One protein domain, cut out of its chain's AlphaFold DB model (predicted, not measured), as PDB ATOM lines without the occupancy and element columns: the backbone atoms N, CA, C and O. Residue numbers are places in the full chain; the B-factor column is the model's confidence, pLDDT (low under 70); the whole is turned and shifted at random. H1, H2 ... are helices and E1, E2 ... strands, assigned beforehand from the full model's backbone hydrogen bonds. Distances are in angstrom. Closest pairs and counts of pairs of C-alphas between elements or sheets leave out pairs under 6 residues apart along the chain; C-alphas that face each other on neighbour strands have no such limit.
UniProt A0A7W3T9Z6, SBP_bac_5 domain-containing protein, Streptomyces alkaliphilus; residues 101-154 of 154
ATOM      1  N   HIS A 101      73.434 -13.430 -64.836       90.31
ATOM      2  CA  HIS A 101      74.695 -13.990 -64.350       90.31
ATOM      3  C   HIS A 101      74.995 -15.327 -65.038       90.31
ATOM      4  O   HIS A 101      74.090 -16.133 -65.288       90.31
ATOM      5  N   SER A 102      76.281 -15.577 -65.270       91.56
ATOM      6  CA  SER A 102      76.829 -16.858 -65.729       91.56
ATOM      7  C   SER A 102      77.621 -17.526 -64.605       91.56
ATOM      8  O   SER A 102      78.104 -16.857 -63.695       91.56
ATOM      9  N   SER A 103      77.758 -18.847 -64.665       92.12
ATOM     10  CA  SER A 103      78.600 -19.638 -63.758       92.12
ATOM     11  C   SER A 103      79.692 -20.357 -64.552       92.12
ATOM     12  O   SER A 103      79.659 -20.367 -65.778       92.12
ATOM     13  N   LEU A 104      80.674 -20.975 -63.887       95.69
ATOM     14  CA  LEU A 104      81.662 -21.802 -64.597       95.69
ATOM     15  C   LEU A 104      81.002 -23.015 -65.263       95.69
ATOM     16  O   LEU A 104      81.251 -23.296 -66.433       95.69
ATOM     17  N   LEU A 105      80.127 -23.687 -64.515       94.62
ATOM     18  CA  LEU A 105      79.390 -24.876 -64.931       94.62
ATOM     19  C   LEU A 105      77.885 -24.662 -64.762       94.62
ATOM     20  O   LEU A 105      77.452 -23.856 -63.934       94.62
ATOM     21  N   LYS A 106      77.081 -25.432 -65.490       91.38
ATOM     22  CA  LYS A 106      75.624 -25.518 -65.331       91.38
ATOM     23  C   LYS A 106      75.166 -26.970 -65.347       91.38
ATOM     24  O   LYS A 106      75.853 -27.831 -65.881       91.38
ATOM     25  N   ALA A 107      73.995 -27.232 -64.775       90.31
ATOM     26  CA  ALA A 107      73.340 -28.527 -64.915       90.31
ATOM     27  C   ALA A 107      72.528 -28.563 -66.218       90.31
ATOM     28  O   ALA A 107      71.732 -27.654 -66.475       90.31
ATOM     29  N   ASN A 108      72.716 -29.612 -67.014       91.44
ATOM     30  CA  ASN A 108      71.936 -29.861 -68.219       91.44
ATOM     31  C   ASN A 108      70.594 -30.552 -67.891       91.44
ATOM     32  O   ASN A 108      70.261 -30.815 -66.731       91.44
ATOM     33  N   SER A 109      69.795 -30.868 -68.915       93.25
ATOM     34  CA  SER A 109      68.496 -31.541 -68.743       93.25
ATOM     35  C   SER A 109      68.588 -32.945 -68.135       93.25
ATOM     36  O   SER A 109      67.600 -33.438 -67.596       93.25
ATOM     37  N   SER A 110      69.756 -33.580 -68.228       96.00
ATOM     38  CA  SER A 110      70.061 -34.887 -67.640       96.00
ATOM     39  C   SER A 110      70.583 -34.781 -66.203       96.00
ATOM     40  O   SER A 110      70.889 -35.804 -65.600       96.00
ATOM     41  N   LEU A 111      70.640 -33.566 -65.636       92.44
ATOM     42  CA  LEU A 111      71.222 -33.255 -64.323       92.44
ATOM     43  C   LEU A 111      72.734 -33.510 -64.240       92.44
ATOM     44  O   LEU A 111      73.274 -33.720 -63.156       92.44
ATOM     45  N   GLU A 112      73.419 -33.459 -65.378       93.19
ATOM     46  CA  GLU A 112      74.874 -33.560 -65.455       93.19
ATOM     47  C   GLU A 112      75.488 -32.162 -65.534       93.19
ATOM     48  O   GLU A 112      74.872 -31.233 -66.066       93.19
ATOM     49  N   PHE A 113      76.703 -32.002 -65.006       91.06
ATOM     50  CA  PHE A 113      77.438 -30.747 -65.119       91.06
ATOM     51  C   PHE A 113      78.067 -30.610 -66.505       91.06
ATOM     52  O   PHE A 113      78.821 -31.474 -66.948       91.06
ATOM     53  N   GLU A 114      77.793 -29.489 -67.156       92.75
ATOM     54  CA  GLU A 114      78.414 -29.074 -68.410       92.75
ATOM     55  C   GLU A 114      78.979 -27.654 -68.287       92.75
ATOM     56  O   GLU A 114      78.636 -26.904 -67.367       92.75
ATOM     57  N   GLY A 115      79.844 -27.284 -69.230       93.12
ATOM     58  CA  GLY A 115      80.410 -25.942 -69.315       93.12
ATOM     59  C   GLY A 115      79.348 -24.853 -69.506       93.12
ATOM     60  O   GLY A 115      78.378 -25.021 -70.254       93.12
ATOM     61  N   ASP A 116      79.532 -23.720 -68.828       93.56
ATOM     62  CA  ASP A 116      78.822 -22.477 -69.137       93.56
ATOM     63  C   ASP A 116      79.824 -21.385 -69.531       93.56
ATOM     64  O   ASP A 116      80.075 -21.209 -70.719       93.56
ATOM     65  N   LEU A 117      80.457 -20.708 -68.568       95.88
ATOM     66  CA  LEU A 117      81.604 -19.833 -68.848       95.88
ATOM     67  C   LEU A 117      82.887 -20.636 -69.118       95.88
ATOM     68  O   LEU A 117      83.738 -20.213 -69.903       95.88
ATOM     69  N   ALA A 118      83.032 -21.789 -68.461       97.56
ATOM     70  CA  ALA A 118      84.099 -22.724 -68.772       97.56
ATOM     71  C   ALA A 118      83.744 -23.515 -70.036       97.56
ATOM     72  O   ALA A 118      82.611 -23.970 -70.188       97.56
ATOM     73  N   THR A 119      84.709 -23.714 -70.931       96.12
ATOM     74  CA  THR A 119      84.508 -24.515 -72.149       96.12
ATOM     75  C   THR A 119      84.554 -26.013 -71.872       96.12
ATOM     76  O   THR A 119      84.010 -26.793 -72.646       96.12
ATOM     77  N   ASP A 120      85.228 -26.410 -70.792       94.25
ATOM     78  CA  ASP A 120      85.374 -27.793 -70.344       94.25
ATOM     79  C   ASP A 120      85.713 -27.825 -68.841       94.25
ATOM     80  O   ASP A 120      85.920 -26.778 -68.219       94.25
ATOM     81  N   HIS A 121      85.795 -29.017 -68.253       94.62
ATOM     82  CA  HIS A 121      86.385 -29.226 -66.938       94.62
ATOM     83  C   HIS A 121      87.096 -30.578 -66.847       94.62
ATOM     84  O   HIS A 121      86.605 -31.598 -67.322       94.62
ATOM     85  N   THR A 122      88.230 -30.603 -66.153       95.50
ATOM     86  CA  THR A 122      88.906 -31.848 -65.770       95.50
ATOM     87  C   THR A 122      89.106 -31.892 -64.268       95.50
ATOM     88  O   THR A 122      89.431 -30.872 -63.655       95.50
ATOM     89  N   VAL A 123      88.979 -33.082 -63.694       96.19
ATOM     90  CA  VAL A 123      89.174 -33.335 -62.266       96.19
ATOM     91  C   VAL A 123      90.333 -34.315 -62.105       96.19
ATOM     92  O   VAL A 123      90.386 -35.320 -62.815       96.19
ATOM     93  N   SER A 124      91.278 -34.017 -61.212       98.06
ATOM     94  CA  SER A 124      92.380 -34.926 -60.874       98.06
ATOM     95  C   SER A 124      91.874 -36.244 -60.281       98.06
ATOM     96  O   SER A 124      90.764 -36.320 -59.757       98.06
ATOM     97  N   GLU A 125      92.702 -37.291 -60.322       98.00
ATOM     98  CA  GLU A 125      92.338 -38.624 -59.806       98.00
ATOM     99  C   GLU A 125      91.934 -38.615 -58.322       98.00
ATOM    100  O   GLU A 125      91.082 -39.398 -57.906       98.00
ATOM    101  N   ASP A 126      92.521 -37.720 -57.523       97.88
ATOM    102  CA  ASP A 126      92.201 -37.543 -56.102       97.88
ATOM    103  C   ASP A 126      90.967 -36.657 -55.845       97.88
ATOM    104  O   ASP A 126      90.522 -36.534 -54.703       97.88
ATOM    105  N   GLY A 127      90.400 -36.046 -56.888       97.00
ATOM    106  CA  GLY A 127      89.230 -35.175 -56.796       97.00
ATOM    107  C   GLY A 127      89.500 -33.767 -56.260       97.00
ATOM    108  O   GLY A 127      88.548 -33.004 -56.091       97.00
ATOM    109  N   LEU A 128      90.758 -33.411 -55.974       97.88
ATOM    110  CA  LEU A 128      91.108 -32.168 -55.275       97.88
ATOM    111  C   LEU A 128      91.450 -31.004 -56.210       97.88
ATOM    112  O   LEU A 128      91.343 -29.849 -55.801       97.88
ATOM    113  N   VAL A 129      91.846 -31.283 -57.453       97.81
ATOM    114  CA  VAL A 129      92.223 -30.264 -58.436       97.81
ATOM    115  C   VAL A 129      91.231 -30.271 -59.585       97.81
ATOM    116  O   VAL A 129      91.084 -31.259 -60.302       97.81
ATOM    117  N   TRP A 130      90.576 -29.131 -59.773       96.75
ATOM    118  CA  TRP A 130      89.673 -28.880 -60.886       96.75
ATOM    119  C   TRP A 130      90.314 -27.867 -61.827       96.75
ATOM    120  O   TRP A 130      90.734 -26.795 -61.398       96.75
ATOM    121  N   THR A 131      90.388 -28.202 -63.112       97.06
ATOM    122  CA  THR A 131      90.864 -27.287 -64.157       97.06
ATOM    123  C   THR A 131      89.698 -26.943 -65.066       97.06
ATOM    124  O   THR A 131      89.124 -27.839 -65.679       97.06
ATOM    125  N   LEU A 132      89.348 -25.658 -65.137       97.69
ATOM    126  CA  LEU A 132      88.213 -25.150 -65.907       97.69
ATOM    127  C   LEU A 132      88.698 -24.057 -66.879       97.69
ATOM    128  O   LEU A 132      88.811 -22.900 -66.472       97.69
ATOM    129  N   PRO A 133      89.044 -24.388 -68.137       97.38
ATOM    130  CA  PRO A 133      89.412 -23.382 -69.131       97.38
ATOM    131  C   PRO A 133      88.240 -22.436 -69.413       97.38
ATOM    132  O   PRO A 133      87.139 -22.885 -69.729       97.38
ATOM    133  N   LEU A 134      88.478 -21.126 -69.311       97.75
ATOM    134  CA  LEU A 134      87.474 -20.103 -69.616       97.75
ATOM    135  C   LEU A 134      87.323 -19.913 -71.128       97.75
ATOM    136  O   LEU A 134      88.291 -20.039 -71.880       97.75
ATOM    137  N   TRP A 135      86.115 -19.562 -71.569       97.12
ATOM    138  CA  TRP A 135      85.874 -19.167 -72.954       97.12
ATOM    139  C   TRP A 135      86.649 -17.873 -73.280       97.12
ATOM    140  O   TRP A 135      86.381 -16.848 -72.654       97.12
ATOM    141  N   PRO A 136      87.598 -17.881 -74.241       96.00
ATOM    142  CA  PRO A 136      88.514 -16.754 -74.472       96.00
ATOM    143  C   PRO A 136      87.839 -15.444 -74.891       96.00
ATOM    144  O   PRO A 136      88.413 -14.380 -74.692       96.00
ATOM    145  N   GLU A 137      86.632 -15.519 -75.452       96.88
ATOM    146  CA  GLU A 137      85.878 -14.355 -75.933       96.88
ATOM    147  C   GLU A 137      84.805 -13.898 -74.932       96.88
ATOM    148  O   GLU A 137      83.950 -13.073 -75.259       96.88
ATOM    149  N   ALA A 138      84.799 -14.455 -73.717       96.75
ATOM    150  CA  ALA A 138      83.866 -14.034 -72.688       96.75
ATOM    151  C   ALA A 138      84.165 -12.596 -72.245       96.75
ATOM    152  O   ALA A 138      85.294 -12.256 -71.888       96.75
ATOM    153  N   ALA A 139      83.124 -11.768 -72.217       97.31
ATOM    154  CA  ALA A 139      83.190 -10.387 -71.765       97.31
ATOM    155  C   ALA A 139      82.013 -10.068 -70.840       97.31
ATOM    156  O   ALA A 139      80.903 -10.584 -71.004       97.31
ATOM    157  N   PHE A 140      82.254  -9.187 -69.878       97.19
ATOM    158  CA  PHE A 140      81.205  -8.570 -69.083       97.19
ATOM    159  C   PHE A 140      80.331  -7.659 -69.955       97.19
ATOM    160  O   PHE A 140      80.690  -7.260 -71.063       97.19
ATOM    161  N   SER A 141      79.168  -7.265 -69.435       96.31
ATOM    162  CA  SER A 141      78.237  -6.380 -70.149       96.31
ATOM    163  C   SER A 141      78.791  -4.973 -70.422       96.31
ATOM    164  O   SER A 141      78.240  -4.258 -71.259       96.31
ATOM    165  N   ASN A 142      79.872  -4.574 -69.746       97.44
ATOM    166  CA  ASN A 142      80.610  -3.337 -70.007       97.44
ATOM    167  C   ASN A 142      81.702  -3.489 -71.090       97.44
ATOM    168  O   ASN A 142      82.298  -2.487 -71.474       97.44
ATOM    169  N   GLY A 143      81.938  -4.706 -71.592       97.81
ATOM    170  CA  GLY A 143      82.930  -5.019 -72.620       97.81
ATOM    171  C   GLY A 143      84.297  -5.466 -72.096       97.81
ATOM    172  O   GLY A 143      85.128  -5.864 -72.909       97.81
ATOM    173  N   ASP A 144      84.537  -5.437 -70.783       98.25
ATOM    174  CA  ASP A 144      85.797  -5.928 -70.218       98.25
ATOM    175  C   ASP A 144      85.880  -7.461 -70.346       98.25
ATOM    176  O   ASP A 144      84.865  -8.141 -70.159       98.25
ATOM    177  N   PRO A 145      87.058  -8.032 -70.659       98.12
ATOM    178  CA  PRO A 145      87.218  -9.478 -70.770       98.12
ATOM    179  C   PRO A 145      87.039 -10.158 -69.410       98.12
ATOM    180  O   PRO A 145      87.456  -9.626 -68.384       98.12
ATOM    181  N   VAL A 146      86.474 -11.365 -69.415       97.81
ATOM    182  CA  VAL A 146      86.377 -12.206 -68.216       97.81
ATOM    183  C   VAL A 146      87.655 -13.023 -68.061       97.81
ATOM    184  O   VAL A 146      88.081 -13.720 -68.983       97.81
ATOM    185  N   THR A 147      88.268 -12.964 -66.882       97.19
ATOM    186  CA  THR A 147      89.553 -13.604 -66.586       97.19
ATOM    187  C   THR A 147      89.467 -14.556 -65.393       97.19
ATOM    188  O   THR A 147      88.499 -14.567 -64.633       97.19
ATOM    189  N   ALA A 148      90.518 -15.355 -65.188       97.19
ATOM    190  CA  ALA A 148      90.614 -16.232 -64.021       97.19
ATOM    191  C   ALA A 148      90.671 -15.459 -62.688       97.19
ATOM    192  O   ALA A 148      90.242 -15.991 -61.669       97.19
ATOM    193  N   HIS A 149      91.146 -14.208 -62.684       97.50
ATOM    194  CA  HIS A 149      91.146 -13.375 -61.476       97.50
ATOM    195  C   HIS A 149      89.739 -12.944 -61.063       97.50
ATOM    196  O   HIS A 149      89.464 -12.834 -59.872       97.50
ATOM    197  N   ASP A 150      88.833 -12.749 -62.021       96.44
ATOM    198  CA  ASP A 150      87.439 -12.427 -61.708       96.44
ATOM    199  C   ASP A 150      86.745 -13.615 -61.035       96.44
ATOM    200  O   ASP A 150      85.956 -13.434 -60.116       96.44
ATOM    201  N   VAL A 151      87.092 -14.838 -61.448       95.50
ATOM    202  CA  VAL A 151      86.618 -16.085 -60.828       95.50
ATOM    203  C   VAL A 151      87.191 -16.270 -59.421       95.50
ATOM    204  O   VAL A 151      86.495 -16.735 -58.525       95.50
ATOM    205  N   GLU A 152      88.458 -15.916 -59.210       96.00
ATOM    206  CA  GLU A 152      89.109 -15.961 -57.895       96.00
ATOM    207  C   GLU A 152      88.491 -14.961 -56.900       96.00
ATOM    208  O   GLU A 152      88.466 -15.218 -55.699       96.00
ATOM    209  N   PHE A 153      87.994 -13.824 -57.394       93.94
ATOM    210  CA  PHE A 153      87.461 -12.738 -56.574       93.94
ATOM    211  C   PHE A 153      86.058 -13.007 -55.987       93.94
ATOM    212  O   PHE A 153      85.721 -12.411 -54.961       93.94
ATOM    213  N   THR A 154      85.239 -13.843 -56.636       84.62
ATOM    214  CA  THR A 154      83.796 -14.014 -56.338       84.62
ATOM    215  C   THR A 154      83.454 -14.838 -55.103       84.62
ATOM    216  O   THR A 154      84.140 -15.851 -54.843       84.62
TER     217      THR A 154
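This is residues 101 to 154 of the 154 residues of the protein "SBP_bac_5 domain-containing protein" of Streptomyces alkaliphilus (UniProt A0A7W3T9Z6). This is a domain of little regular structure: a small hairpin of two short strands, E1 and E2, then a long winding stretch that leads to one short helix, H1. Within that stretch a second, narrow loop folds back on itself, and its tip, residues 124 to 129, sticks out. The printed part has 54 residues, with E1, E2 and H1 in that order; the two-strand sheet, E1 - E2, is antiparallel. The class is mixed, with 12 of the 54 residues in named elements. It is only just loose, close to compact, with a radius of gyration of the C-alphas of 12.3 A and spans of 37 by 26 by 19 A.

E1 is residues 105 to 107, 7.1 A long, beginning at C-alpha 105 (79.390, -24.876, -64.931). E2 is residues 113 to 115, 7.0 A. H1 is residues 148 to 153, 8.8 A, ending at C-alpha 153 (87.461, -12.738, -56.574).

E1 and E2 form a hairpin, antiparallel at 136 degrees, with N 106 and O 114 2.8 A apart, within hydrogen-bond range. Residues 122 to 123 pair with 130 to 131, antiparallel. E1 and H1 are apart. In H1 every O i to N i+4 pair is within hydrogen-bond range.

The farthest C-alphas, Asp 126 and Asn 142, are 38.7 A apart. The printed part has no cut; the link E2 to H1 is long, 32 residues. No printed residue is under 70 in pLDDT.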